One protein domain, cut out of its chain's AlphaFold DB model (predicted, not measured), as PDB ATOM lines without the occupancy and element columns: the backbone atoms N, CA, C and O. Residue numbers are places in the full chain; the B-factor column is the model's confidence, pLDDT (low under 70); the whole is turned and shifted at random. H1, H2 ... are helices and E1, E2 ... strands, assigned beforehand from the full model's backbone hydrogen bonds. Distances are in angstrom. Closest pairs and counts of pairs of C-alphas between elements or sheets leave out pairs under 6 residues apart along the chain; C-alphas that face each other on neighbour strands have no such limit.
ATOM      1  N   LYS A  20      23.897   4.449  -9.793       49.78
ATOM      2  CA  LYS A  20      24.848   5.353 -10.502       49.78
ATOM      3  C   LYS A  20      24.341   6.006 -11.795       49.78
ATOM      4  O   LYS A  20      24.021   5.266 -12.718       49.78
ATOM      5  N   ALA A  21      24.427   7.339 -11.898       53.69
ATOM      6  CA  ALA A  21      24.119   8.137 -13.094       53.69
ATOM      7  C   ALA A  21      24.392   7.369 -14.400       53.69
ATOM      8  O   ALA A  21      25.535   7.185 -14.823       53.69
ATOM      9  N   LYS A  22      23.330   6.804 -14.982       63.97
ATOM     10  CA  LYS A  22      23.432   5.993 -16.199       63.97
ATOM     11  C   LYS A  22      23.428   6.946 -17.384       63.97
ATOM     12  O   LYS A  22      22.766   7.968 -17.331       63.97
ATOM     13  N   THR A  23      24.066   6.573 -18.486       63.75
ATOM     14  CA  THR A  23      24.092   7.326 -19.755       63.75
ATOM     15  C   THR A  23      22.720   7.857 -20.201       63.75
ATOM     16  O   THR A  23      22.625   8.975 -20.692       63.75
ATOM     17  N   ARG A  24      21.637   7.109 -19.935       68.12
ATOM     18  CA  ARG A  24      20.243   7.550 -20.144       68.12
ATOM     19  C   ARG A  24      19.867   8.854 -19.427       68.12
ATOM     20  O   ARG A  24      19.087   9.633 -19.956       68.12
ATOM     21  N   MET A  25      20.435   9.092 -18.246       76.50
ATOM     22  CA  MET A  25      20.174  10.278 -17.431       76.50
ATOM     23  C   MET A  25      20.813  11.528 -18.029       76.50
ATOM     24  O   MET A  25      20.373  12.619 -17.702       76.50
ATOM     25  N   ALA A  26      21.821  11.402 -18.901       85.12
ATOM     26  CA  ALA A  26      22.411  12.558 -19.570       85.12
ATOM     27  C   ALA A  26      21.445  13.171 -20.594       85.12
ATOM     28  O   ALA A  26      21.262  14.382 -20.601       85.12
ATOM     29  N   VAL A  27      20.788  12.330 -21.402       88.06
ATOM     30  CA  VAL A  27      19.769  12.766 -22.374       88.06
ATOM     31  C   VAL A  27      18.562  13.346 -21.642       88.06
ATOM     32  O   VAL A  27      18.143  14.456 -21.937       88.06
ATOM     33  N   GLU A  28      18.065  12.630 -20.631       89.00
ATOM     34  CA  GLU A  28      16.993  13.096 -19.742       89.00
ATOM     35  C   GLU A  28      17.321  14.452 -19.109       89.00
ATOM     36  O   GLU A  28      16.547  15.394 -19.229       89.00
ATOM     37  N   SER A  29      18.501  14.580 -18.494       90.06
ATOM     38  CA  SER A  29      18.931  15.825 -17.850       90.06
ATOM     39  C   SER A  29      19.062  16.969 -18.845       90.06
ATOM     40  O   SER A  29      18.795  18.110 -18.482       90.06
ATOM     41  N   LEU A  30      19.502  16.694 -20.078       94.12
ATOM     42  CA  LEU A  30      19.576  17.713 -21.117       94.12
ATOM     43  C   LEU A  30      18.171  18.190 -21.497       94.12
ATOM     44  O   LEU A  30      17.929  19.390 -21.461       94.12
ATOM     45  N   ILE A  31      17.239  17.276 -21.777       94.69
ATOM     46  CA  ILE A  31      15.850  17.631 -22.105       94.69
ATOM     47  C   ILE A  31      15.189  18.415 -20.971       94.69
ATOM     48  O   ILE A  31      14.611  19.469 -21.224       94.69
ATOM     49  N   ASP A  32      15.341  17.965 -19.723       94.00
ATOM     50  CA  ASP A  32      14.784  18.659 -18.560       94.00
ATOM     51  C   ASP A  32      15.354  20.082 -18.420       94.00
ATOM     52  O   ASP A  32      14.604  21.022 -18.158       94.00
ATOM     53  N   ARG A  33      16.666  20.269 -18.642       95.19
ATOM     54  CA  ARG A  33      17.290  21.604 -18.628       95.19
ATOM     55  C   ARG A  33      16.759  22.487 -19.746       95.19
ATOM     56  O   ARG A  33      16.414  23.631 -19.477       95.19
ATOM     57  N   LEU A  34      16.675  21.968 -20.970       96.88
ATOM     58  CA  LEU A  34      16.207  22.743 -22.117       96.88
ATOM     59  C   LEU A  34      14.743  23.176 -21.952       96.88
ATOM     60  O   LEU A  34      14.441  24.350 -22.160       96.88
ATOM     61  N   LEU A  35      13.866  22.280 -21.486       95.50
ATOM     62  CA  LEU A  35      12.481  22.617 -21.128       95.50
ATOM     63  C   LEU A  35      12.425  23.685 -20.024       95.50
ATOM     64  O   LEU A  35      11.642  24.630 -20.107       95.50
ATOM     65  N   ALA A  36      13.286  23.577 -19.005       95.25
ATOM     66  CA  ALA A  36      13.339  24.540 -17.908       95.25
ATOM     67  C   ALA A  36      13.774  25.947 -18.350       95.25
ATOM     68  O   ALA A  36      13.403  26.917 -17.686       95.25
ATOM     69  N   THR A  37      14.500  26.077 -19.470       95.81
ATOM     70  CA  THR A  37      14.889  27.396 -19.989       95.81
ATOM     71  C   THR A  37      13.685  28.241 -20.395       95.81
ATOM     72  O   THR A  37      13.740  29.461 -20.272       95.81
ATOM     73  N   LYS A  38      12.593  27.620 -20.874       94.88
ATOM     74  CA  LYS A  38      11.414  28.303 -21.447       94.88
ATOM     75  C   LYS A  38      11.750  29.294 -22.571       94.88
ATOM     76  O   LYS A  38      10.995  30.238 -22.808       94.88
ATOM     77  N   LEU A  39      12.888  29.108 -23.237       95.56
ATOM     78  CA  LEU A  39      13.353  29.993 -24.305       95.56
ATOM     79  C   LEU A  39      12.693  29.695 -25.647       95.56
ATOM     80  O   LEU A  39      12.499  30.607 -26.440       95.56
ATOM     81  N   ILE A  40      12.307  28.444 -25.869       95.25
ATOM     82  CA  ILE A  40      11.537  27.994 -27.027       95.25
ATOM     83  C   ILE A  40      10.137  27.633 -26.527       95.25
ATOM     84  O   ILE A  40       9.995  27.095 -25.426       95.25
ATOM     85  N   ARG A  41       9.112  27.959 -27.317       93.50
ATOM     86  CA  ARG A  41       7.719  27.587 -27.035       93.50
ATOM     87  C   ARG A  41       7.575  26.058 -27.072       93.50
ATOM     88  O   ARG A  41       8.283  25.408 -27.842       93.50
ATOM     89  N   ASN A  42       6.731  25.457 -26.235       94.56
ATOM     90  CA  ASN A  42       6.748  23.997 -26.082       94.56
ATOM     91  C   ASN A  42       6.354  23.261 -27.368       94.56
ATOM     92  O   ASN A  42       6.913  22.202 -27.641       94.56
ATOM     93  N   ASP A  43       5.443  23.810 -28.170       93.62
ATOM     94  CA  ASP A  43       5.048  23.231 -29.464       93.62
ATOM     95  C   ASP A  43       6.234  23.142 -30.431       93.62
ATOM     96  O   ASP A  43       6.529  22.080 -30.980       93.62
ATOM     97  N   ARG A  44       6.999  24.230 -30.538       94.56
ATOM     98  CA  ARG A  44       8.230  24.309 -31.324       94.56
ATOM     99  C   ARG A  44       9.294  23.381 -30.759       94.56
ATOM    100  O   ARG A  44       9.950  22.678 -31.519       94.56
ATOM    101  N   PHE A  45       9.438  23.324 -29.436       95.44
ATOM    102  CA  PHE A  45      10.359  22.400 -28.778       95.44
ATOM    103  C   PHE A  45      10.006  20.939 -29.089       95.44
ATOM    104  O   PHE A  45      10.884  20.127 -29.389       95.44
ATOM    105  N   PHE A  46       8.720  20.594 -29.066       95.25
ATOM    106  CA  PHE A  46       8.264  19.255 -29.402       95.25
ATOM    107  C   PHE A  46       8.537  18.922 -30.868       95.25
ATOM    108  O   PHE A  46       9.197  17.926 -31.137       95.25
ATOM    109  N   GLU A  47       8.114  19.768 -31.806       94.38
ATOM    110  CA  GLU A  47       8.286  19.521 -33.243       94.38
ATOM    111  C   GLU A  47       9.755  19.500 -33.675       94.38
ATOM    112  O   GLU A  47      10.181  18.610 -34.408       94.38
ATOM    113  N   GLN A  48      10.538  20.487 -33.234       95.00
ATOM    114  CA  GLN A  48      11.887  20.719 -33.751       95.00
ATOM    115  C   GLN A  48      12.960  19.928 -33.004       95.00
ATOM    116  O   GLN A  48      14.071  19.780 -33.518       95.00
ATOM    117  N   ILE A  49      12.649  19.396 -31.817       94.31
ATOM    118  CA  ILE A  49      13.612  18.653 -30.997       94.31
ATOM    119  C   ILE A  49      13.073  17.265 -30.641       94.31
ATOM    120  O   ILE A  49      13.665  16.250 -31.003       94.31
ATOM    121  N   LEU A  50      11.940  17.174 -29.946       93.56
ATOM    122  CA  LEU A  50      11.476  15.883 -29.416       93.56
ATOM    123  C   LEU A  50      10.939  14.931 -30.499       93.56
ATOM    124  O   LEU A  50      11.076  13.714 -30.372       93.56
ATOM    125  N   TYR A  51      10.370  15.478 -31.568       91.56
ATOM    126  CA  TYR A  51       9.740  14.752 -32.668       91.56
ATOM    127  C   TYR A  51      10.400  15.059 -34.023       91.56
ATOM    128  O   TYR A  51       9.758  15.026 -35.068       91.56
ATOM    129  N   ASN A  52      11.704  15.357 -34.003       90.31
ATOM    130  CA  ASN A  52      12.476  15.691 -35.196       90.31
ATOM    131  C   ASN A  52      13.324  14.504 -35.680       90.31
ATOM    132  O   ASN A  52      14.198  14.003 -34.963       90.31
ATOM    133  N   LYS A  53      13.106  14.101 -36.938       88.56
ATOM    134  CA  LYS A  53      13.829  13.011 -37.611       88.56
ATOM    135  C   LYS A  53      15.345  13.221 -37.711       88.56
ATOM    136  O   LYS A  53      16.095  12.255 -37.816       88.56
ATOM    137  N   GLU A  54      15.804  14.468 -37.668       86.50
ATOM    138  CA  GLU A  54      17.223  14.839 -37.718       86.50
ATOM    139  C   GLU A  54      17.947  14.600 -36.387       86.50
ATOM    140  O   GLU A  54      19.176  14.516 -36.341       86.50
ATOM    141  N   ILE A  55      17.191  14.442 -35.298       87.81
ATOM    142  CA  ILE A  55      17.736  14.083 -33.989       87.81
ATOM    143  C   ILE A  55      17.781  12.569 -33.839       87.81
ATOM    144  O   ILE A  55      18.845  11.981 -33.631       87.81
ATOM    145  N   VAL A  56      16.614  11.938 -33.947       84.44
ATOM    146  CA  VAL A  56      16.448  10.485 -33.954       84.44
ATOM    147  C   VAL A  56      15.272  10.164 -34.851       84.44
ATOM    148  O   VAL A  56      14.191  10.723 -34.676       84.44
ATOM    149  N   TRP A  57      15.470   9.200 -35.742       85.06
ATOM    150  CA  TRP A  57      14.394   8.592 -36.501       85.06
ATOM    151  C   TRP A  57      14.578   7.083 -36.568       85.06
ATOM    152  O   TRP A  57      15.579   6.564 -37.067       85.06
ATOM    153  N   LEU A  58      13.588   6.388 -36.031       79.50
ATOM    154  CA  LEU A  58      13.457   4.946 -36.031       79.50
ATOM    155  C   LEU A  58      12.205   4.607 -36.828       79.50
ATOM    156  O   LEU A  58      11.164   5.214 -36.595       79.50
ATOM    157  N   GLN A  59      12.285   3.617 -37.709       78.31
ATOM    158  CA  GLN A  59      11.129   3.164 -38.475       78.31
ATOM    159  C   GLN A  59      11.096   1.641 -38.508       78.31
ATOM    160  O   GLN A  59      12.067   1.009 -38.929       78.31
ATOM    161  N   ASN A  60       9.988   1.057 -38.063       76.44
ATOM    162  CA  ASN A  60       9.735  -0.379 -38.088       76.44
ATOM    163  C   ASN A  60       8.424  -0.670 -38.825       76.44
ATOM    164  O   ASN A  60       7.343  -0.536 -38.250       76.44
ATOM    165  N   GLY A  61       8.515  -1.065 -40.097       79.31
ATOM    166  CA  GLY A  61       7.334  -1.152 -40.957       79.31
ATOM    167  C   GLY A  61       6.659   0.217 -41.057       79.31
ATOM    168  O   GLY A  61       7.298   1.182 -41.464       79.31
ATOM    169  N   GLU A  62       5.399   0.299 -40.637       80.56
ATOM    170  CA  GLU A  62       4.602   1.538 -40.628       80.56
ATOM    171  C   GLU A  62       4.739   2.353 -39.326       80.56
ATOM    172  O   GLU A  62       4.127   3.409 -39.185       80.56
ATOM    173  N   VAL A  63       5.517   1.871 -38.350       77.25
ATOM    174  CA  VAL A  63       5.661   2.526 -37.044       77.25
ATOM    175  C   VAL A  63       6.909   3.399 -37.020       77.25
ATOM    176  O   VAL A  63       8.028   2.885 -37.080       77.25
ATOM    177  N   ASP A  64       6.712   4.704 -36.845       79.62
ATOM    178  CA  ASP A  64       7.785   5.680 -36.657       79.62
ATOM    179  C   ASP A  64       8.014   6.017 -35.176       79.62
ATOM    180  O   ASP A  64       7.090   6.116 -34.364       79.62
ATOM    181  N   GLY A  65       9.280   6.224 -34.825       79.19
ATOM    182  CA  GLY A  65       9.730   6.645 -33.507       79.19
ATOM    183  C   GLY A  65      10.763   7.760 -33.607       79.19
ATOM    184  O   GLY A  65      11.721   7.669 -34.372       79.19
ATOM    185  N   HIS A  66      10.590   8.786 -32.783       88.00
ATOM    186  CA  HIS A  66      11.524   9.900 -32.633       88.00
ATOM    187  C   HIS A  66      12.092   9.903 -31.217       88.00
ATOM    188  O   HIS A  66      11.826   8.981 -30.446       88.00
ATOM    189  N   LEU A  67      12.849  10.936 -30.836       88.50
ATOM    190  CA  LEU A  67      13.364  11.062 -29.470       88.50
ATOM    191  C   LEU A  67      12.252  10.889 -28.417       88.50
ATOM    192  O   LEU A  67      12.476  10.243 -27.390       88.50
ATOM    193  N   PHE A  68      11.053  11.401 -28.701       89.50
ATOM    194  CA  PHE A  68       9.809  11.019 -28.041       89.50
ATOM    195  C   PHE A  68       9.025  10.034 -28.910       89.50
ATOM    196  O   PHE A  68       8.623  10.340 -30.032       89.50
ATOM    197  N   ALA A  69       8.749   8.856 -28.356       86.75
ATOM    198  CA  ALA A  69       7.865   7.868 -28.967       86.75
ATOM    199  C   ALA A  69       6.561   7.782 -28.171       86.75
ATOM    200  O   ALA A  69       6.604   7.685 -26.944       86.75
ATOM    201  N   LYS A  70       5.404   7.776 -28.847       88.69
ATOM    202  CA  LYS A  70       4.105   7.581 -28.177       88.69
ATOM    203  C   LYS A  70       4.137   6.290 -27.357       88.69
ATOM    204  O   LYS A  70       4.506   5.238 -27.879       88.69
ATOM    205  N   ALA A  71       3.721   6.348 -26.094       85.38
ATOM    206  CA  ALA A  71       3.778   5.213 -25.171       85.38
ATOM    207  C   ALA A  71       3.011   3.990 -25.707       85.38
ATOM    208  O   ALA A  71       3.494   2.867 -25.595       85.38
ATOM    209  N   ALA A  72       1.876   4.215 -26.380       84.56
ATOM    210  CA  ALA A  72       1.068   3.165 -27.007       84.56
ATOM    211  C   ALA A  72       1.774   2.434 -28.171       84.56
ATOM    212  O   ALA A  72       1.445   1.289 -28.471       84.56
ATOM    213  N   LEU A  73       2.747   3.081 -28.822       79.19
ATOM    214  CA  LEU A  73       3.506   2.529 -29.954       79.19
ATOM    215  C   LEU A  73       4.934   2.121 -29.559       79.19
ATOM    216  O   LEU A  73       5.623   1.431 -30.310       79.19
ATOM    217  N   ALA A  74       5.373   2.498 -28.357       74.31
ATOM    218  CA  ALA A  74       6.715   2.252 -27.847       74.31
ATOM    219  C   ALA A  74       7.093   0.764 -27.848       74.31
ATOM    220  O   ALA A  74       8.255   0.430 -28.071       74.31
ATOM    221  N   ASP A  75       6.125  -0.127 -27.624       71.88
ATOM    222  CA  ASP A  75       6.347  -1.573 -27.639       71.88
ATOM    223  C   ASP A  75       6.526  -2.137 -29.050       71.88
ATOM    224  O   ASP A  75       7.285  -3.086 -29.242       71.88
ATOM    225  N   GLN A  76       5.905  -1.518 -30.052       74.31
ATOM    226  CA  GLN A  76       6.022  -1.920 -31.457       74.31
ATOM    227  C   GLN A  76       7.369  -1.501 -32.058       74.31
ATOM    228  O   GLN A  76       7.882  -2.153 -32.964       74.31
ATOM    229  N   LEU A  77       8.005  -0.473 -31.490       70.31
ATOM    230  CA  LEU A  77       9.391  -0.115 -31.795       70.31
ATOM    231  C   LEU A  77      10.408  -1.123 -31.212       70.31
ATOM    232  O   LEU A  77      11.574  -1.091 -31.588       70.31
ATOM    233  N   LYS A  78      10.020  -2.047 -30.314       62.72
ATOM    234  CA  LYS A  78      10.952  -2.984 -29.641       62.72
ATOM    235  C   LYS A  78      11.403  -4.184 -30.492       62.72
ATOM    236  O   LYS A  78      12.110  -5.051 -29.969       62.72
ATOM    237  N   THR A  79      10.964  -4.325 -31.741       52.28
ATOM    238  CA  THR A  79      11.029  -5.626 -32.427       52.28
ATOM    239  C   THR A  79      12.441  -6.099 -32.786       52.28
ATOM    240  O   THR A  79      13.325  -5.330 -33.149       52.28
ATOM    241  N   LYS A  80      12.603  -7.429 -32.707       48.53
ATOM    242  CA  LYS A  80      13.807  -8.271 -32.863       48.53
ATOM    243  C   LYS A  80      14.444  -8.289 -34.265       48.53
ATOM    244  O   LYS A  80      15.061  -9.286 -34.638       48.53
ATOM    245  N   THR A  81      14.321  -7.249 -35.069       45.72
ATOM    246  CA  THR A  81      14.938  -7.242 -36.398       45.72
ATOM    247  C   THR A  81      16.392  -6.790 -36.234       45.72
ATOM    248  O   THR A  81      16.652  -5.626 -35.954       45.72
ATOM    249  N   ASN A  82      17.342  -7.726 -36.368       40.22
ATOM    250  CA  ASN A  82      18.808  -7.518 -36.396       40.22
ATOM    251  C   ASN A  82      19.593  -7.586 -35.067       40.22
ATOM    252  O   ASN A  82      20.717  -7.099 -35.005       40.22
ATOM    253  N   GLY A  83      19.072  -8.206 -34.002       40.88
ATOM    254  CA  GLY A  83      19.868  -8.465 -32.783       40.88
ATOM    255  C   GLY A  83      20.141  -7.242 -31.891       40.88
ATOM    256  O   GLY A  83      20.772  -7.372 -30.842       40.88
ATOM    257  N   PHE A  84      19.606  -6.072 -32.246       43.19
ATOM    258  CA  PHE A  84      19.654  -4.865 -31.427       43.19
ATOM    259  C   PHE A  84      18.320  -4.676 -30.709       43.19
ATOM    260  O   PHE A  84      17.304  -4.361 -31.318       43.19
ATOM    261  N   MET A  85      18.308  -4.859 -29.389       46.16
ATOM    262  CA  MET A  85      17.158  -4.464 -28.581       46.16
ATOM    263  C   MET A  85      17.269  -2.975 -28.253       46.16
ATOM    264  O   MET A  85      18.098  -2.562 -27.432       46.16
ATOM    265  N   MET A  86      16.380  -2.175 -28.835       49.75
ATOM    266  CA  MET A  86      16.004  -0.889 -28.263       49.75
ATOM    267  C   MET A  86      15.247  -1.176 -26.967       49.75
ATOM    268  O   MET A  86      14.023  -1.255 -26.933       49.75
ATOM    269  N   TYR A  87      15.978  -1.439 -25.882       50.59
ATOM    270  CA  TYR A  87      15.338  -1.571 -24.582       50.59
ATOM    271  C   TYR A  87      14.800  -0.194 -24.204       50.59
ATOM    272  O   TYR A  87      15.533   0.622 -23.638       50.59
ATOM    273  N   MET A  88      13.510   0.030 -24.453       55.00
ATOM    274  CA  MET A  88      12.722   0.843 -23.536       55.00
ATOM    275  C   MET A  88      13.034   0.296 -22.140       55.00
ATOM    276  O   MET A  88      12.869  -0.911 -21.915       55.00
ATOM    277  N   PRO A  89      13.619   1.099 -21.242       54.69
ATOM    278  CA  PRO A  89      14.010   0.586 -19.946       54.69
ATOM    279  C   PRO A  89      12.767   0.046 -19.233       54.69
ATOM    280  O   PRO A  89      11.682   0.590 -19.395       54.69
ATOM    281  N   THR A  90      12.932  -0.981 -18.398       59.66
ATOM    282  CA  THR A  90      11.860  -1.564 -17.560       59.66
ATOM    283  C   THR A  90      11.142  -0.523 -16.685       59.66
ATOM    284  O   THR A  90      10.097  -0.801 -16.119       59.66
ATOM    285  N   ASN A  91      11.727   0.670 -16.573       72.12
ATOM    286  CA  ASN A  91      11.149   1.877 -16.008       72.12
ATOM    287  C   ASN A  91      11.416   3.033 -17.006       72.12
ATOM    288  O   ASN A  91      12.529   3.587 -16.979       72.12
ATOM    289  N   PRO A  92      10.504   3.293 -17.970       77.94
ATOM    290  CA  PRO A  92      10.653   4.351 -18.969       77.94
ATOM    291  C   PRO A  92      10.630   5.738 -18.324       77.94
ATOM    292  O   PRO A  92      10.067   5.936 -17.253       77.94
ATOM    293  N   ILE A  93      11.267   6.710 -18.976       85.25
ATOM    294  CA  ILE A  93      11.071   8.120 -18.626       85.25
ATOM    295  C   ILE A  93       9.874   8.581 -19.435       85.25
ATOM    296  O   ILE A  93       9.935   8.569 -20.667       85.25
ATOM    297  N   VAL A  94       8.804   8.932 -18.735       89.19
ATOM    298  CA  VAL A  94       7.526   9.284 -19.342       89.19
ATOM    299  C   VAL A  94       7.312  10.784 -19.232       89.19
ATOM    300  O   VAL A  94       7.485  11.371 -18.160       89.19
ATOM    301  N   TYR A  95       6.924  11.383 -20.347       93.25
ATOM    302  CA  TYR A  95       6.437  12.749 -20.417       93.25
ATOM    303  C   TYR A  95       4.998  12.719 -20.920       93.25
ATOM    304  O   TYR A  95       4.657  11.945 -21.812       93.25
ATOM    305  N   GLU A  96       4.161  13.558 -20.339       94.75
ATOM    306  CA  GLU A  96       2.830  13.868 -20.828       94.75
ATOM    307  C   GLU A  96       2.918  15.121 -21.700       94.75
ATOM    308  O   GLU A  96       3.470  16.137 -21.269       94.75
ATOM    309  N   VAL A  97       2.411  15.028 -22.926       93.81
ATOM    310  CA  VAL A  97       2.325  16.119 -23.896       93.81
ATOM    311  C   VAL A  97       0.855  16.280 -24.258       93.81
ATOM    312  O   VAL A  97       0.292  15.398 -24.899       93.81
ATOM    313  N   ASP A  98       0.216  17.348 -23.778       91.88
ATOM    314  CA  ASP A  98      -1.230  17.596 -23.949       91.88
ATOM    315  C   ASP A  98      -2.129  16.386 -23.624       91.88
ATOM    316  O   ASP A  98      -3.082  16.065 -24.332       91.88
ATOM    317  N   GLY A  99      -1.822  15.690 -22.526       90.88
ATOM    318  CA  GLY A  99      -2.573  14.516 -22.071       90.88
ATOM    319  C   GLY A  99      -2.193  13.202 -22.762       90.88
ATOM    320  O   GLY A  99      -2.629  12.138 -22.325       90.88
ATOM    321  N   GLU A 100      -1.348  13.231 -23.796       93.56
ATOM    322  CA  GLU A 100      -0.792  12.027 -24.412       93.56
ATOM    323  C   GLU A 100       0.541  11.630 -23.764       93.56
ATOM    324  O   GLU A 100       1.407  12.465 -23.504       93.56
ATOM    325  N   LEU A 101       0.747  10.331 -23.536       92.56
ATOM    326  CA  LEU A 101       1.979   9.820 -22.933       92.56
ATOM    327  C   LEU A 101       3.034   9.490 -23.988       92.56
ATOM    328  O   LEU A 101       2.782   8.743 -24.936       92.56
ATOM    329  N   TYR A 102       4.250   9.973 -23.756       91.88
ATOM    330  CA  TYR A 102       5.432   9.729 -24.570       91.88
ATOM    331  C   TYR A 102       6.554   9.142 -23.721       91.88
ATOM    332  O   TYR A 102       6.807   9.564 -22.593       91.88
ATOM    333  N   HIS A 103       7.264   8.172 -24.282       88.12
ATOM    334  CA  HIS A 103       8.501   7.647 -23.726       88.12
ATOM    335  C   HIS A 103       9.692   8.378 -24.345       88.12
ATOM    336  O   HIS A 103       9.832   8.419 -25.569       88.12
ATOM    337  N   LEU A 104      10.588   8.890 -23.499       87.19
ATOM    338  CA  LEU A 104      11.885   9.387 -23.948       87.19
ATOM    339  C   LEU A 104      12.790   8.205 -24.306       87.19
ATOM    340  O   LEU A 104      13.129   7.356 -23.465       87.19
ATOM    341  N   LEU A 105      13.246   8.188 -25.552       80.56
ATOM    342  CA  LEU A 105      14.230   7.230 -26.018       80.56
ATOM    343  C   LEU A 105      15.591   7.544 -25.406       80.56
ATOM    344  O   LEU A 105      16.225   8.554 -25.694       80.56
ATOM    345  N   THR A 106      16.049   6.648 -24.536       69.00
ATOM    346  CA  THR A 106      17.301   6.837 -23.793       69.00
ATOM    347  C   THR A 106      18.333   5.741 -23.998       69.00
ATOM    348  O   THR A 106      19.470   5.880 -23.534       69.00
ATOM    349  N   ARG A 107      17.966   4.641 -24.674       61.88
ATOM    350  CA  ARG A 107      18.912   3.581 -25.017       61.88
ATOM    351  C   ARG A 107      19.394   3.743 -26.447       61.88
ATOM    352  O   ARG A 107      18.649   3.690 -27.411       61.88
ATOM    353  N   ILE A 108      20.693   3.917 -26.501       63.22
ATOM    354  CA  ILE A 108      21.513   4.397 -27.585       63.22
ATOM    355  C   ILE A 108      22.712   3.464 -27.458       63.22
ATOM    356  O   ILE A 108      23.336   3.428 -26.392       63.22
ATOM    357  N   ASP A 109      22.904   2.563 -28.414       54.34
ATOM    358  CA  ASP A 109      23.869   1.475 -28.300       54.34
ATOM    359  C   ASP A 109      25.217   2.131 -28.063       54.34
ATOM    360  O   ASP A 109      25.594   3.099 -28.734       54.34
ATOM    361  N   SER A 110      25.883   1.684 -27.002       53.88
ATOM    362  CA  SER A 110      27.073   2.306 -26.441       53.88
ATOM    363  C   SER A 110      28.282   2.016 -27.323       53.88
ATOM    364  O   SER A 110      29.308   1.511 -26.864       53.88
ATOM    365  N   THR A 111      28.156   2.309 -28.612       59.31
ATOM    366  CA  THR A 111      29.265   2.373 -29.537       59.31
ATOM    367  C   THR A 111      30.216   3.439 -29.006       59.31
ATOM    368  O   THR A 111      29.830   4.561 -28.672       59.31
ATOM    369  N   ARG A 112      31.477   3.040 -28.829       70.44
ATOM    370  CA  ARG A 112      32.568   3.885 -28.331       70.44
ATOM    371  C   ARG A 112      32.958   4.874 -29.423       70.44
ATOM    372  O   ARG A 112      33.992   4.722 -30.063       70.44
ATOM    373  N   ALA A 113      32.087   5.830 -29.693       79.31
ATOM    374  CA  ALA A 113      32.211   6.699 -30.844       79.31
ATOM    375  C   ALA A 113      32.167   8.153 -30.411       79.31
ATOM    376  O   ALA A 113      31.284   8.576 -29.659       79.31
ATOM    377  N   LYS A 114      33.133   8.908 -30.917       86.06
ATOM    378  CA  LYS A 114      33.142  10.358 -30.823       86.06
ATOM    379  C   LYS A 114      31.994  10.968 -31.638       86.06
ATOM    380  O   LYS A 114      31.573  10.322 -32.607       86.06
ATOM    381  N   PRO A 115      31.491  12.159 -31.265       87.12
ATOM    382  CA  PRO A 115      30.564  12.913 -32.096       87.12
ATOM    383  C   PRO A 115      31.048  13.026 -33.545       87.12
ATOM    384  O   PRO A 115      32.224  13.296 -33.787       87.12
ATOM    385  N   ASN A 116      30.156  12.865 -34.513       87.31
ATOM    386  CA  ASN A 116      30.418  13.111 -35.925       87.31
ATOM    387  C   ASN A 116      29.497  14.228 -36.424       87.31
ATOM    388  O   ASN A 116      28.413  13.958 -36.939       87.31
ATOM    389  N   LEU A 117      29.963  15.473 -36.294       87.44
ATOM    390  CA  LEU A 117      29.221  16.668 -36.705       87.44
ATOM    391  C   LEU A 117      28.860  16.641 -38.198       87.44
ATOM    392  O   LEU A 117      27.737  16.973 -38.554       87.44
ATOM    393  N   ALA A 118      29.757  16.150 -39.062       85.94
ATOM    394  CA  ALA A 118      29.493  16.051 -40.498       85.94
ATOM    395  C   ALA A 118      28.317  15.118 -40.812       85.94
ATOM    396  O   ALA A 118      27.532  15.391 -41.715       85.94
ATOM    397  N   ARG A 119      28.164  14.027 -40.051       83.06
ATOM    398  CA  ARG A 119      27.015  13.125 -40.185       83.06
ATOM    399  C   ARG A 119      25.717  13.760 -39.694       83.06
ATOM    400  O   ARG A 119      24.673  13.462 -40.258       83.06
ATOM    401  N   LEU A 120      25.774  14.609 -38.668       82.88
ATOM    402  CA  LEU A 120      24.594  15.308 -38.141       82.88
ATOM    403  C   LEU A 120      24.034  16.353 -39.119       82.88
ATOM    404  O   LEU A 120      22.876  16.733 -39.003       82.88
ATOM    405  N   SER A 121      24.832  16.791 -40.094       80.50
ATOM    406  CA  SER A 121      24.398  17.691 -41.169       80.50
ATOM    407  C   SER A 121      23.879  16.966 -42.418       80.50
ATOM    408  O   SER A 121      23.491  17.624 -43.380       80.50
ATOM    409  N   GLN A 122      23.912  15.631 -42.450       83.00
ATOM    410  CA  GLN A 122      23.393  14.853 -43.577       83.00
ATOM    411  C   GLN A 122      21.883  14.665 -43.464       83.00
ATOM    412  O   GLN A 122      21.314  14.727 -42.376       83.00
ATOM    413  N   GLU A 123      21.244  14.367 -44.596       84.25
ATOM    414  CA  GLU A 123      19.828  14.025 -44.611       84.25
ATOM    415  C   GLU A 123      19.553  12.819 -43.687       84.25
ATOM    416  O   GLU A 123      20.247  11.794 -43.785       84.25
ATOM    417  N   PRO A 124      18.565  12.923 -42.781       84.06
ATOM    418  CA  PRO A 124      18.258  11.865 -41.834       84.06
ATOM    419  C   PRO A 124      17.768  10.617 -42.558       84.06
ATOM    420  O   PRO A 124      17.030  10.680 -43.540       84.06
ATOM    421  N   LYS A 125      18.150   9.461 -42.023       80.62
ATOM    422  CA  LYS A 125      17.706   8.155 -42.509       80.62
ATOM    423  C   LYS A 125      17.007   7.411 -41.379       80.62
ATOM    424  O   LYS A 125      17.411   7.588 -40.227       80.62
ATOM    425  N   PRO A 126      16.011   6.567 -41.686       77.38
ATOM    426  CA  PRO A 126      15.410   5.724 -40.674       77.38
ATOM    427  C   PRO A 126      16.446   4.678 -40.276       77.38
ATOM    428  O   PRO A 126      16.932   3.912 -41.113       77.38
ATOM    429  N   VAL A 127      16.833   4.656 -39.004       70.88
ATOM    430  CA  VAL A 127      17.853   3.727 -38.519       70.88
ATOM    431  C   VAL A 127      17.290   2.951 -37.341       70.88
ATOM    432  O   VAL A 127      17.097   3.497 -36.271       70.88
ATOM    433  N   LEU A 128      17.077   1.647 -37.514       52.72
ATOM    434  CA  LEU A 128      16.636   0.755 -36.432       52.72
ATOM    435  C   LEU A 128      17.741   0.421 -35.418       52.72
ATOM    436  O   LEU A 128      17.463  -0.093 -34.336       52.72
ATOM    437  N   SER A 129      19.007   0.680 -35.759       54.84
ATOM    438  CA  SER A 129      20.107   0.538 -34.810       54.84
ATOM    439  C   SER A 129      20.143   1.733 -33.876       54.84
ATOM    440  O   SER A 129      19.870   2.864 -34.269       54.84
ATOM    441  N   ALA A 130      20.553   1.505 -32.644       56.16
ATOM    442  CA  ALA A 130      20.511   2.569 -31.674       56.16
ATOM    443  C   ALA A 130      21.483   3.710 -32.049       56.16
ATOM    444  O   ALA A 130      22.595   3.475 -32.536       56.16
ATOM    445  N   ALA A 131      21.040   4.950 -31.822       60.62
ATOM    446  CA  ALA A 131      21.850   6.143 -32.043       60.62
ATOM    447  C   ALA A 131      23.162   6.058 -31.237       60.62
ATOM    448  O   ALA A 131      23.327   5.171 -30.399       60.62
ATOM    449  N   ARG A 132      24.107   6.978 -31.444       79.00
ATOM    450  CA  ARG A 132      25.302   7.101 -30.586       79.00
ATOM    451  C   ARG A 132      25.073   8.244 -29.606       79.00
ATOM    452  O   ARG A 132      24.612   9.300 -30.018       79.00
ATOM    453  N   VAL A 133      25.376   8.071 -28.317       83.00
ATOM    454  CA  VAL A 133      24.894   9.035 -27.295       83.00
ATOM    455  C   VAL A 133      25.516  10.398 -27.456       83.00
ATOM    456  O   VAL A 133      24.846  11.407 -27.283       83.00
ATOM    457  N   ASN A 134      26.782  10.413 -27.844       87.50
ATOM    458  CA  ASN A 134      27.509  11.646 -28.058       87.50
ATOM    459  C   ASN A 134      26.930  12.410 -29.261       87.50
ATOM    460  O   ASN A 134      26.745  13.615 -29.169       87.50
ATOM    461  N   ASP A 135      26.548  11.703 -30.331       88.31
ATOM    462  CA  ASP A 135      25.858  12.301 -31.480       88.31
ATOM    463  C   ASP A 135      24.472  12.816 -31.111       88.31
ATOM    464  O   ASP A 135      24.116  13.920 -31.505       88.31
ATOM    465  N   LEU A 136      23.710  12.048 -30.325       88.19
ATOM    466  CA  LEU A 136      22.385  12.476 -29.888       88.19
ATOM    467  C   LEU A 136      22.460  13.761 -29.061       88.19
ATOM    468  O   LEU A 136      21.708  14.696 -29.307       88.19
ATOM    469  N   LEU A 137      23.366  13.806 -28.084       91.81
ATOM    470  CA  LEU A 137      23.561  14.983 -27.243       91.81
ATOM    471  C   LEU A 137      23.941  16.202 -28.091       91.81
ATOM    472  O   LEU A 137      23.352  17.262 -27.912       91.81
ATOM    473  N   CYS A 138      24.869  16.043 -29.041       93.94
ATOM    474  CA  CYS A 138      25.227  17.112 -29.970       93.94
ATOM    475  C   CYS A 138      24.037  17.546 -30.834       93.94
ATOM    476  O   CYS A 138      23.789  18.741 -30.924       93.94
ATOM    477  N   SER A 139      23.276  16.609 -31.405       93.00
ATOM    478  CA  SER A 139      22.124  16.923 -32.262       93.00
ATOM    479  C   SER A 139      21.030  17.687 -31.506       93.00
ATOM    480  O   SER A 139      20.537  18.699 -31.996       93.00
ATOM    481  N   ILE A 140      20.724  17.289 -30.263       95.25
ATOM    482  CA  ILE A 140      19.784  18.017 -29.390       95.25
ATOM    483  C   ILE A 140      20.257  19.450 -29.138       95.25
ATOM    484  O   ILE A 140      19.464  20.382 -29.252       95.25
ATOM    485  N   VAL A 141      21.540  19.637 -28.809       97.25
ATOM    486  CA  VAL A 141      22.095  20.977 -28.579       97.25
ATOM    487  C   VAL A 141      22.043  21.808 -29.862       97.25
ATOM    488  O   VAL A 141      21.535  22.921 -29.830       97.25
ATOM    489  N   MET A 142      22.495  21.263 -30.993       96.50
ATOM    490  CA  MET A 142      22.469  21.942 -32.293       96.50
ATOM    491  C   MET A 142      21.060  22.421 -32.651       96.50
ATOM    492  O   MET A 142      20.853  23.614 -32.870       96.50
ATOM    493  N   ARG A 143      20.073  21.517 -32.598       96.38
ATOM    494  CA  ARG A 143      18.680  21.846 -32.918       96.38
ATOM    495  C   ARG A 143      18.061  22.830 -31.934       96.38
ATOM    496  O   ARG A 143      17.246  23.648 -32.353       96.38
ATOM    497  N   PHE A 144      18.471  22.827 -30.664       97.81
ATOM    498  CA  PHE A 144      18.075  23.869 -29.716       97.81
ATOM    499  C   PHE A 144      18.557  25.259 -30.150       97.81
ATOM    500  O   PHE A 144      17.736  26.169 -30.248       97.81
ATOM    501  N   TYR A 145      19.850  25.425 -30.451       98.06
ATOM    502  CA  TYR A 145      20.385  26.724 -30.884       98.06
ATOM    503  C   TYR A 145      19.753  27.190 -32.192       98.06
ATOM    504  O   TYR A 145      19.327  28.337 -32.291       98.06
ATOM    505  N   GLU A 146      19.652  26.307 -33.183       96.69
ATOM    506  CA  GLU A 146      19.087  26.647 -34.490       96.69
ATOM    507  C   GLU A 146      17.611  27.029 -34.391       96.69
ATOM    508  O   GLU A 146      17.216  28.053 -34.941       96.69
ATOM    509  N   THR A 147      16.813  26.264 -33.636       97.06
ATOM    510  CA  THR A 147      15.394  26.583 -33.413       97.06
ATOM    511  C   THR A 147      15.251  27.913 -32.688       97.06
ATOM    512  O   THR A 147      14.461  28.757 -33.098       97.06
ATOM    513  N   TYR A 148      16.040  28.133 -31.635       97.56
ATOM    514  CA  TYR A 148      15.976  29.367 -30.864       97.56
ATOM    515  C   TYR A 148      16.370  30.591 -31.699       97.56
ATOM    516  O   TYR A 148      15.671  31.598 -31.664       97.56
ATOM    517  N   MET A 149      17.436  30.511 -32.500       96.62
ATOM    518  CA  MET A 149      17.829  31.602 -33.402       96.62
ATOM    519  C   MET A 149      16.795  31.852 -34.499       96.62
ATOM    520  O   MET A 149      16.462  33.006 -34.765       96.62
ATOM    521  N   HIS A 150      16.277  30.788 -35.117       96.25
ATOM    522  CA  HIS A 150      15.239  30.887 -36.139       96.25
ATOM    523  C   HIS A 150      13.983  31.574 -35.589       96.25
ATOM    524  O   HIS A 150      13.446  32.486 -36.213       96.25
ATOM    525  N   ASP A 151      13.543  31.172 -34.399       94.88
ATOM    526  CA  ASP A 151      12.331  31.700 -33.777       94.88
ATOM    527  C   ASP A 151      12.559  33.096 -33.144       94.88
ATOM    528  O   ASP A 151      11.604  33.856 -32.976       94.88
ATOM    529  N   LEU A 152      13.812  33.483 -32.854       94.00
ATOM    530  CA  LEU A 152      14.190  34.856 -32.482       94.00
ATOM    531  C   LEU A 152      14.214  35.816 -33.676       94.00
ATOM    532  O   LEU A 152      13.879  36.982 -33.498       94.00
ATOM    533  N   ALA A 153      14.593  35.357 -34.874       93.12
ATOM    534  CA  ALA A 153      14.743  36.199 -36.064       93.12
ATOM    535  C   ALA A 153      13.550  37.132 -36.384       93.12
ATOM    536  O   ALA A 153      13.795  38.268 -36.793       93.12
ATOM    537  N   PRO A 154      12.271  36.730 -36.211       90.62
ATOM    538  CA  PRO A 154      11.138  37.628 -36.446       90.62
ATOM    539  C   PRO A 154      10.855  38.615 -35.296       90.62
ATOM    540  O   PRO A 154       9.937  39.429 -35.420       90.62
ATOM    541  N   ILE A 155      11.567  38.541 -34.166       89.56
ATOM    542  CA  ILE A 155      11.323  39.381 -32.986       89.56
ATOM    543  C   ILE A 155      12.187  40.650 -33.072       89.56
ATOM    544  O   ILE A 155      13.406  40.553 -33.152       89.56
ATOM    545  N   PRO A 156      11.601  41.860 -33.013       86.69
ATOM    546  CA  PRO A 156      12.382  43.095 -33.044       86.69
ATOM    547  C   PRO A 156      13.331  43.241 -31.843       86.69
ATOM    548  O   PRO A 156      12.981  42.874 -30.713       86.69
ATOM    549  N   TYR A 157      14.481  43.888 -32.060       86.06
ATOM    550  CA  TYR A 157      15.443  44.250 -31.009       86.06
ATOM    551  C   TYR A 157      16.047  43.031 -30.285       86.06
ATOM    552  O   TYR A 157      16.129  42.993 -29.045       86.06
ATOM    553  N   THR A 158      16.399  41.990 -31.043       89.94
ATOM    554  CA  THR A 158      17.069  40.768 -30.559       89.94
ATOM    555  C   THR A 158      18.434  40.540 -31.200       89.94
ATOM    556  O   THR A 158      19.032  39.495 -30.972       89.94
ATOM    557  N   GLU A 159      18.964  41.499 -31.959       90.31
ATOM    558  CA  GLU A 159      20.175  41.352 -32.775       90.31
ATOM    559  C   GLU A 159      21.397  40.994 -31.920       90.31
ATOM    560  O   GLU A 159      22.127  40.060 -32.241       90.31
ATOM    561  N   GLN A 160      21.575  41.671 -30.780       90.06
ATOM    562  CA  GLN A 160      22.658  41.379 -29.831       90.06
ATOM    563  C   GLN A 160      22.528  39.976 -29.221       90.06
ATOM    564  O   GLN A 160      23.510  39.245 -29.107       90.06
ATOM    565  N   LEU A 161      21.305  39.571 -28.865       92.88
ATOM    566  CA  LEU A 161      21.040  38.234 -28.339       92.88
ATOM    567  C   LEU A 161      21.290  37.162 -29.398       92.88
ATOM    568  O   LEU A 161      21.925  36.156 -29.103       92.88
ATOM    569  N   MET A 162      20.844  37.382 -30.632       93.56
ATOM    570  CA  MET A 162      21.107  36.472 -31.745       93.56
ATOM    571  C   MET A 162      22.606  36.344 -32.023       93.56
ATOM    572  O   MET A 162      23.082  35.228 -32.208       93.56
ATOM    573  N   ALA A 163      23.359  37.449 -31.988       92.38
ATOM    574  CA  ALA A 163      24.811  37.427 -32.150       92.38
ATOM    575  C   ALA A 163      25.494  36.602 -31.046       92.38
ATOM    576  O   ALA A 163      26.292  35.717 -31.356       92.38
ATOM    577  N   PHE A 164      25.117  36.815 -29.779       93.69
ATOM    578  CA  PHE A 164      25.620  36.023 -28.652       93.69
ATOM    579  C   PHE A 164      25.315  34.527 -28.819       93.69
ATOM    580  O   PHE A 164      26.189  33.678 -28.656       93.69
ATOM    581  N   VAL A 165      24.073  34.191 -29.178       95.44
ATOM    582  CA  VAL A 165      23.619  32.803 -29.354       95.44
ATOM    583  C   VAL A 165      24.364  32.128 -30.508       95.44
ATOM    584  O   VAL A 165      24.827  30.999 -30.352       95.44
ATOM    585  N   GLN A 166      24.534  32.819 -31.638       96.00
ATOM    586  CA  GLN A 166      25.295  32.323 -32.786       96.00
ATOM    587  C   GLN A 166      26.773  32.114 -32.432       96.00
ATOM    588  O   GLN A 166      27.382  31.123 -32.850       96.00
ATOM    589  N   GLN A 167      27.357  33.025 -31.653       94.81
ATOM    590  CA  GLN A 167      28.727  32.900 -31.174       94.81
ATOM    591  C   GLN A 167      28.885  31.685 -30.257       94.81
ATOM    592  O   GLN A 167      29.759  30.855 -30.511       94.81
ATOM    593  N   GLU A 168      28.035  31.535 -29.238       95.81
ATOM    594  CA  GLU A 168      28.081  30.385 -28.329       95.81
ATOM    595  C   GLU A 168      27.858  29.064 -29.087       95.81
ATOM    596  O   GLU A 168      28.573  28.088 -28.851       95.81
ATOM    597  N   TYR A 169      26.941  29.044 -30.060       97.50
ATOM    598  CA  TYR A 169      26.719  27.874 -30.911       97.50
ATOM    599  C   TYR A 169      27.972  27.499 -31.714       97.50
ATOM    600  O   TYR A 169      28.390  26.340 -31.745       97.50
ATOM    601  N   THR A 170      28.620  28.491 -32.324       96.56
ATOM    602  CA  THR A 170      29.849  28.285 -33.102       96.56
ATOM    603  C   THR A 170      30.987  27.783 -32.209       96.56
ATOM    604  O   THR A 170      31.686  26.834 -32.570       96.56
ATOM    605  N   GLN A 171      31.137  28.364 -31.014       96.00
ATOM    606  CA  GLN A 171      32.117  27.932 -30.016       96.00
ATOM    607  C   GLN A 171      31.859  26.495 -29.554       96.00
ATOM    608  O   GLN A 171      32.806  25.721 -29.417       96.00
ATOM    609  N   PHE A 172      30.596  26.102 -29.369       97.44
ATOM    610  CA  PHE A 172      30.232  24.723 -29.057       97.44
ATOM    611  C   PHE A 172      30.697  23.753 -30.152       97.44
ATOM    612  O   PHE A 172      31.376  22.771 -29.845       97.44
ATOM    613  N   LEU A 173      30.395  24.037 -31.425       97.00
ATOM    614  CA  LEU A 173      30.808  23.184 -32.548       97.00
ATOM    615  C   LEU A 173      32.338  23.060 -32.639       97.00
ATOM    616  O   LEU A 173      32.865  21.955 -32.786       97.00
ATOM    617  N   GLN A 174      33.053  24.178 -32.485       96.38
ATOM    618  CA  GLN A 174      34.518  24.203 -32.467       96.38
ATOM    619  C   GLN A 174      35.091  23.407 -31.287       96.38
ATOM    620  O   GLN A 174      36.029  22.632 -31.465       96.38
ATOM    621  N   ALA A 175      34.509  23.539 -30.093       95.81
ATOM    622  CA  ALA A 175      34.939  22.802 -28.912       95.81
ATOM    623  C   ALA A 175      34.694  21.292 -29.056       95.81
ATOM    624  O   ALA A 175      35.553  20.496 -28.676       95.81
ATOM    625  N   VAL A 176      33.572  20.873 -29.652       95.94
ATOM    626  CA  VAL A 176      33.327  19.456 -29.973       95.94
ATOM    627  C   VAL A 176      34.365  18.933 -30.966       95.94
ATOM    628  O   VAL A 176      34.902  17.842 -30.763       95.94
ATOM    629  N   GLN A 177      34.699  19.707 -32.003       94.06
ATOM    630  CA  GLN A 177      35.745  19.333 -32.954       94.06
ATOM    631  C   GLN A 177      37.115  19.208 -32.267       94.06
ATOM    632  O   GLN A 177      37.782  18.188 -32.424       94.06
ATOM    633  N   ALA A 178      37.485  20.161 -31.412       93.44
ATOM    634  CA  ALA A 178      38.727  20.096 -30.646       93.44
ATOM    635  C   ALA A 178      38.772  18.876 -29.706       93.44
ATOM    636  O   ALA A 178      39.807  18.224 -29.574       93.44
ATOM    637  N   LEU A 179      37.645  18.508 -29.075       93.19
ATOM    638  CA  LEU A 179      37.562  17.271 -28.294       93.19
ATOM    639  C   LEU A 179      37.778  16.031 -29.176       93.19
ATOM    640  O   LEU A 179      38.427  15.083 -28.732       93.19
ATOM    641  N   ASN A 180      37.251  16.030 -30.404       89.94
ATOM    642  CA  ASN A 180      37.364  14.929 -31.365       89.94
ATOM    643  C   ASN A 180      38.782  14.698 -31.898       89.94
ATOM    644  O   ASN A 180      39.066  13.578 -32.349       89.94
ATOM    645  N   ASP A 181      39.625  15.729 -31.875       89.56
ATOM    646  CA  ASP A 181      41.022  15.675 -32.318       89.56
ATOM    647  C   ASP A 181      41.942  15.079 -31.239       89.56
ATOM    648  O   ASP A 181      43.029  14.584 -31.534       89.56
ATOM    649  N   VAL A 182      41.479  15.035 -29.988       87.31
ATOM    650  CA  VAL A 182      42.181  14.367 -28.889       87.31
ATOM    651  C   VAL A 182      41.769  12.895 -28.800       87.31
ATOM    652  O   VAL A 182      40.598  12.524 -28.922       87.31
ATOM    653  N   HIS A 183      42.733  12.023 -28.503       85.62
ATOM    654  CA  HIS A 183      42.497  10.597 -28.271       85.62
ATOM    655  C   HIS A 183      41.822  10.326 -26.914       85.62
ATOM    656  O   HIS A 183      42.435   9.824 -25.972       85.62
ATOM    657  N   PHE A 184      40.533  10.649 -26.804       89.62
ATOM    658  CA  PHE A 184      39.715  10.313 -25.639       89.62
ATOM    659  C   PHE A 184      39.035   8.945 -25.746       89.62
ATOM    660  O   PHE A 184      38.764   8.416 -26.825       89.62
ATOM    661  N   ASN A 185      38.680   8.391 -24.585       87.00
ATOM    662  CA  ASN A 185      37.763   7.269 -24.495       87.00
ATOM    663  C   ASN A 185      36.321   7.785 -24.600       87.00
ATOM    664  O   ASN A 185      35.787   8.375 -23.659       87.00
ATOM    665  N   TRP A 186      35.688   7.520 -25.738       88.06
ATOM    666  CA  TRP A 186      34.319   7.943 -26.053       88.06
ATOM    667  C   TRP A 186      33.235   6.972 -25.585       88.06
ATOM    668  O   TRP A 186      32.058   7.140 -25.905       88.06
ATOM    669  N   HIS A 187      33.610   5.955 -24.806       86.00
ATOM    670  CA  HIS A 187      32.641   5.167 -24.060       86.00
ATOM    671  C   HIS A 187      31.782   6.098 -23.182       86.00
ATOM    672  O   HIS A 187      32.318   7.053 -22.623       86.00
ATOM    673  N   PRO A 188      30.499   5.797 -22.923       79.06
ATOM    674  CA  PRO A 188      29.652   6.622 -22.050       79.06
ATOM    675  C   PRO A 188      30.084   6.748 -20.576       79.06
ATOM    676  O   PRO A 188      29.387   7.338 -19.761       79.06
ATOM    677  N   ARG A 189      31.204   6.124 -20.205       81.94
ATOM    678  CA  ARG A 189      31.868   6.244 -18.892       81.94
ATOM    679  C   ARG A 189      33.315   6.733 -19.028       81.94
ATOM    680  O   ARG A 189      34.056   6.730 -18.055       81.94
ATOM    681  N   GLY A 190      33.736   7.023 -20.253       85.94
ATOM    682  CA  GLY A 190      35.068   7.485 -20.587       85.94
ATOM    683  C   GLY A 190      35.156   9.004 -20.520       85.94
ATOM    684  O   GLY A 190      34.150   9.713 -20.500       85.94
ATOM    685  N   ASN A 191      36.388   9.497 -20.490       89.88
ATOM    686  CA  ASN A 191      36.689  10.916 -20.343       89.88
ATOM    687  C   ASN A 191      36.176  11.781 -21.506       89.88
ATOM    688  O   ASN A 191      35.817  12.926 -21.260       89.88
ATOM    689  N   GLY A 192      36.077  11.254 -22.730       91.69
ATOM    690  CA  GLY A 192      35.531  11.997 -23.872       91.69
ATOM    691  C   GLY A 192      34.055  12.338 -23.673       91.69
ATOM    692  O   GLY A 192      33.660  13.493 -23.801       91.69
ATOM    693  N   HIS A 193      33.256  11.352 -23.249       90.69
ATOM    694  CA  HIS A 193      31.845  11.569 -22.917       90.69
ATOM    695  C   HIS A 193      31.685  12.559 -21.759       90.69
ATOM    696  O   HIS A 193      30.911  13.503 -21.863       90.69
ATOM    697  N   SER A 194      32.452  12.390 -20.677       91.38
ATOM    698  CA  SER A 194      32.388  13.307 -19.534       91.38
ATOM    699  C   SER A 194      32.754  14.745 -19.915       91.38
ATOM    700  O   SER A 194      32.091  15.673 -19.465       91.38
ATOM    701  N   LYS A 195      33.767  14.941 -20.770       94.69
ATOM    702  CA  LYS A 195      34.140  16.271 -21.275       94.69
ATOM    703  C   LYS A 195      33.057  16.884 -22.155       94.69
ATOM    704  O   LYS A 195      32.800  18.074 -22.027       94.69
ATOM    705  N   LEU A 196      32.393  16.087 -22.993       95.12
ATOM    706  CA  LEU A 196      31.242  16.556 -23.765       95.12
ATOM    707  C   LEU A 196      30.096  17.001 -22.844       95.12
ATOM    708  O   LEU A 196      29.524  18.065 -23.055       95.12
ATOM    709  N   LEU A 197      29.778  16.227 -21.803       94.00
ATOM    710  CA  LEU A 197      28.750  16.617 -20.832       94.00
ATOM    711  C   LEU A 197      29.112  17.903 -20.087       94.00
ATOM    712  O   LEU A 197      28.232  18.728 -19.860       94.00
ATOM    713  N   GLN A 198      30.386  18.070 -19.723       95.31
ATOM    714  CA  GLN A 198      30.879  19.295 -19.098       95.31
ATOM    715  C   GLN A 198      30.723  20.489 -20.045       95.31
ATOM    716  O   GLN A 198      30.112  21.479 -19.663       95.31
ATOM    717  N   LEU A 199      31.162  20.347 -21.300       96.19
ATOM    718  CA  LEU A 199      31.003  21.370 -22.332       96.19
ATOM    719  C   LEU A 199      29.538  21.810 -22.464       96.19
ATOM    720  O   LEU A 199      29.256  23.000 -22.431       96.19
ATOM    721  N   ILE A 200      28.602  20.857 -22.546       97.06
ATOM    722  CA  ILE A 200      27.161  21.146 -22.633       97.06
ATOM    723  C   ILE A 200      26.647  21.831 -21.358       97.06
ATOM    724  O   ILE A 200      25.820  22.736 -21.430       97.06
ATOM    725  N   ALA A 201      27.111  21.404 -20.182       94.44
ATOM    726  CA  ALA A 201      26.721  22.010 -18.913       94.44
ATOM    727  C   ALA A 201      27.238  23.450 -18.755       94.44
ATOM    728  O   ALA A 201      26.630  24.236 -18.023       94.44
ATOM    729  N   ASP A 202      28.324  23.802 -19.440       94.94
ATOM    730  CA  ASP A 202      28.938  25.124 -19.361       94.94
ATOM    731  C   ASP A 202      28.271  26.166 -20.268       94.94
ATOM    732  O   ASP A 202      28.395  27.363 -19.983       94.94
ATOM    733  N   LEU A 203      27.466  25.733 -21.246       96.12
ATOM    734  CA  LEU A 203      26.691  26.605 -22.135       96.12
ATOM    735  C   LEU A 203      25.726  27.505 -21.347       96.12
ATOM    736  O   LEU A 203      24.877  27.042 -20.576       96.12
ATOM    737  N   GLN A 204      25.858  28.815 -21.533       95.12
ATOM    738  CA  GLN A 204      25.101  29.844 -20.833       95.12
ATOM    739  C   GLN A 204      23.625  29.794 -21.194       95.12
ATOM    740  O   GLN A 204      22.799  29.877 -20.281       95.12
ATOM    741  N   MET A 205      23.287  29.593 -22.474       95.50
ATOM    742  CA  MET A 205      21.890  29.554 -22.914       95.50
ATOM    743  C   MET A 205      21.108  28.387 -22.297       95.50
ATOM    744  O   MET A 205      19.974  28.579 -21.865       95.50
ATOM    745  N   ILE A 206      21.728  27.213 -22.139       94.69
ATOM    746  CA  ILE A 206      21.100  26.038 -21.497       94.69
ATOM    747  C   ILE A 206      20.883  26.255 -19.990       94.69
ATOM    748  O   ILE A 206      19.987  25.664 -19.389       94.69
ATOM    749  N   LYS A 207      21.682  27.128 -19.363       93.50
ATOM    750  CA  LYS A 207      21.535  27.548 -17.957       93.50
ATOM    751  C   LYS A 207      20.696  28.820 -17.804       93.50
ATOM    752  O   LYS A 207      20.716  29.441 -16.733       93.50
ATOM    753  N   SER A 208      20.073  29.292 -18.876       93.25
ATOM    754  CA  SER A 208      19.397  30.581 -18.907       93.25
ATOM    755  C   SER A 208      17.887  30.453 -18.741       93.25
ATOM    756  O   SER A 208      17.324  29.363 -18.760       93.25
ATOM    757  N   HIS A 209      17.247  31.598 -18.556       94.06
ATOM    758  CA  HIS A 209      15.804  31.779 -18.561       94.06
ATOM    759  C   HIS A 209      15.493  33.198 -19.066       94.06
ATOM    760  O   HIS A 209      16.369  34.072 -19.005       94.06
ATOM    761  N   PRO A 210      14.264  33.470 -19.536       93.81
ATOM    762  CA  PRO A 210      13.812  34.822 -19.842       93.81
ATOM    763  C   PRO A 210      14.173  35.832 -18.744       93.81
ATOM    764  O   PRO A 210      13.982  35.565 -17.554       93.81
ATOM    765  N   GLY A 211      14.709  36.982 -19.147       91.94
ATOM    766  CA  GLY A 211      15.132  38.075 -18.270       91.94
ATOM    767  C   GLY A 211      16.530  37.926 -17.659       91.94
ATOM    768  O   GLY A 211      17.004  38.868 -17.030       91.94
ATOM    769  N   LYS A 212      17.213  36.785 -17.835       92.81
ATOM    770  CA  LYS A 212      18.586  36.617 -17.337       92.81
ATOM    771  C   LYS A 212      19.551  37.534 -18.093       92.81
ATOM    772  O   LYS A 212      19.505  37.609 -19.319       92.81
ATOM    773  N   LEU A 213      20.446  38.184 -17.353       90.31
ATOM    774  CA  LEU A 213      21.552  38.965 -17.901       90.31
ATOM    775  C   LEU A 213      22.760  38.057 -18.138       90.31
ATOM    776  O   LEU A 213      23.195  37.352 -17.225       90.31
ATOM    777  N   LEU A 214      23.292  38.079 -19.355       88.88
ATOM    778  CA  LEU A 214      24.534  37.410 -19.725       88.88
ATOM    779  C   LEU A 214      25.585  38.471 -20.035       88.88
ATOM    780  O   LEU A 214      25.291  39.437 -20.732       88.88
ATOM    781  N   ILE A 215      26.792  38.307 -19.502       79.44
ATOM    782  CA  ILE A 215      27.908  39.204 -19.806       79.44
ATOM    783  C   ILE A 215      28.494  38.768 -21.149       79.44
ATOM    784  O   ILE A 215      28.924  37.617 -21.275       79.44
ATOM    785  N   ASP A 216      28.514  39.667 -22.131       68.81
ATOM    786  CA  ASP A 216      29.237  39.447 -23.380       68.81
ATOM    787  C   ASP A 216      30.692  39.905 -23.202       68.81
ATOM    788  O   ASP A 216      31.022  41.086 -23.262       68.81
ATOM    789  N   PHE A 217      31.592  38.955 -22.947       63.34
ATOM    790  CA  PHE A 217      33.019  39.256 -22.792       63.34
ATOM    791  C   PHE A 217      33.730  39.551 -24.124       63.34
ATOM    792  O   PHE A 217      34.909  39.905 -24.102       63.34
ATOM    793  N   ALA A 218      33.061  39.383 -25.273       60.09
ATOM    794  CA  ALA A 218      33.653  39.612 -26.589       60.09
ATOM    795  C   ALA A 218      33.490  41.061 -27.082       60.09
ATOM    796  O   ALA A 218      34.308  41.508 -27.884       60.09
ATOM    797  N   ASN A 219      32.507  41.809 -26.568       51.53
ATOM    798  CA  ASN A 219      32.286  43.222 -26.884       51.53
ATOM    799  C   ASN A 219      32.162  44.049 -25.591       51.53
ATOM    800  O   ASN A 219      31.227  43.880 -24.820       51.53
ATOM    801  N   THR A 220      33.142  44.924 -25.338       52.56
ATOM    802  CA  THR A 220      33.069  46.104 -24.442       52.56
ATOM    803  C   THR A 220      32.005  46.089 -23.329       52.56
ATOM    804  O   THR A 220      31.070  46.867 -23.389       52.56
ATOM    805  N   HIS A 221      32.164  45.277 -22.276       52.72
ATOM    806  CA  HIS A 221      31.326  45.317 -21.054       52.72
ATOM    807  C   HIS A 221      29.799  45.413 -21.281       52.72
ATOM    808  O   HIS A 221      29.083  45.937 -20.423       52.72
ATOM    809  N   ASP A 222      29.292  44.891 -22.396       71.75
ATOM    810  CA  ASP A 222      27.868  44.911 -22.691       71.75
ATOM    811  C   ASP A 222      27.200  43.649 -22.132       71.75
ATOM    812  O   ASP A 222      27.765  42.551 -22.092       71.75
ATOM    813  N   TYR A 223      25.977  43.813 -21.632       83.69
ATOM    814  CA  TYR A 223      25.151  42.702 -21.178       83.69
ATOM    815  C   TYR A 223      24.078  42.397 -22.220       83.69
ATOM    816  O   TYR A 223      23.462  43.290 -22.798       83.69
ATOM    817  N   VAL A 224      23.794  41.114 -22.403       89.06
ATOM    818  CA  VAL A 224      22.697  40.629 -23.233       89.06
ATOM    819  C   VAL A 224      21.566  40.173 -22.322       89.06
ATOM    820  O   VAL A 224      21.747  39.315 -21.454       89.06
ATOM    821  N   VAL A 225      20.375  40.737 -22.523       91.50
ATOM    822  CA  VAL A 225      19.156  40.270 -21.855       91.50
ATOM    823  C   VAL A 225      18.588  39.095 -22.639       91.50
ATOM    824  O   VAL A 225      18.218  39.228 -23.807       91.50
ATOM    825  N   VAL A 226      18.468  37.946 -21.987       93.00
ATOM    826  CA  VAL A 226      17.872  36.754 -22.588       93.00
ATOM    827  C   VAL A 226      16.360  36.946 -22.716       93.00
ATOM    828  O   VAL A 226      15.678  37.279 -21.745       93.00
ATOM    829  N   LYS A 227      15.816  36.708 -23.908       92.31
ATOM    830  CA  LYS A 227      14.386  36.830 -24.218       92.31
ATOM    831  C   LYS A 227      13.837  35.486 -24.702       92.31
ATOM    832  O   LYS A 227      14.575  34.743 -25.330       92.31
TER     833      LYS A 227
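This is residues 20 to 227 of the 240 residues of an uncharacterized protein of Lysinibacillus macroides (UniProt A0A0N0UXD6). Four helices lie side by side, two over two, with H1 and H6 over H4 and H5, and H4 in the middle of the helices; the fit of H1 to H6 is loose. The short helices H2 and H3 pack on H4, a small sheet E3 E5 E4 and a hairpin E1 E2 lie at one end of the whole, and a hairpin E6 E7 packs on the first residues of H5, 159 to 165, at the other. The printed part has 208 residues with six named helices and seven named strands, in the order H1 H2 E1 E2 E3 E4 E5 H3 H4 H5 H6 E6 E7; the three sheets, in the orders E3 E5 E4, E1 E2 and E6 E7, are antiparallel. The class is mixed, helices and strands, and the whole is compact, with a radius of gyration of the C-alphas of 17.6 A and spans of 58 by 44 by 34 A.

Begin with the sheet, where E5, residues 100 to 104, is the inner strand, with E3, residues 68 to 70, and E4, residues 94 to 97, as edge strands. Look for N 69 and O 103, 3.0 A apart, between E3 and E5, and for N 95 and O 102, 2.9 A apart, in the hairpin E4 and E5. E1, residues 58 to 60, and E2, residues 63 to 65, form another hairpin, with N 58 and O 65 at 2.8 A; E2 and E3 meet only through their link. H2, residues 42 to 50, is on the sheet E3 E5 E4 but only grazes it; its closest C-alpha to E3 is that of Leu 50, 5.3 A from that of Phe 68. From there go to the hub, H4, residues 133 to 152, which touches H2 with residues 140 to 147 alone; the closest C-alphas, of Ile 49 and Arg 143, are 6.3 A apart, and the tilt of 37 degrees is only just steep. H1, residues 23 to 37, touches H4, the same way at a shallow tilt of 11 degrees, with the C-alphas of Val 27 and Leu 137 closest at 6.6 A. H3, residues 117 to 120, touches H4 at its residues 135 to 139 alone, closest at the C-alphas of Leu 120 and Ser 139, 6.6 A. H4, H5, residues 159 to 181, and H6, residues 191 to 202, form an up-and-down bundle, each running against the one before. The helical hairpin H4 and H5 has a shallow tilt of 16 degrees, its closest C-alphas being those of Met 149 and Met 162, 6.1 A apart. In the helical hairpin H5 and H6 the tilt is 9 degrees, shallow, and the C-alphas of Val 176 and Leu 196 are closest at 7.2 A. H1 and H6 are close but not clearly touching, with the C-alphas of Ala 26 and Leu 197 closest at 7.6 A. Last, E6, residues 213 to 216, and E7, residues 222 to 225, form a hairpin with N 214 and O 224 at 2.9 A; the C-alphas of Leu 161 in H5 and Val 224 in E7 are 5.9 A apart, the closest of those two elements. Every O i to N i+4 pair is within hydrogen-bond range in H2, H4, H5 and H6; in H1 it is 10 of 11, and H3 is too short for such a pair.

Find C-alpha 23 at (24.092, 7.326, -19.755), where H1 begins; it runs 22.1 A. H4 runs 28.4 A, and H5, the longest helix, runs 33.1 A from C-alpha 159 at (20.175, 41.352, -32.775). H6 measures 16.2 A and E5 13.0 A. E7 ends at C-alpha 225, at (19.156, 40.270, -21.855).

The C-alphas farthest apart, of Lys 80 and Thr 220, are 58.3 A apart. The printed part has no cut, and its long links are E3 to E4, E5 to H3 and H3 to H4. The mean pLDDT of the printed part is 83.9; look for values under 70 at residues 20 to 24, 78 to 90, 106 to 111, 128 to 131 and 216 to 221.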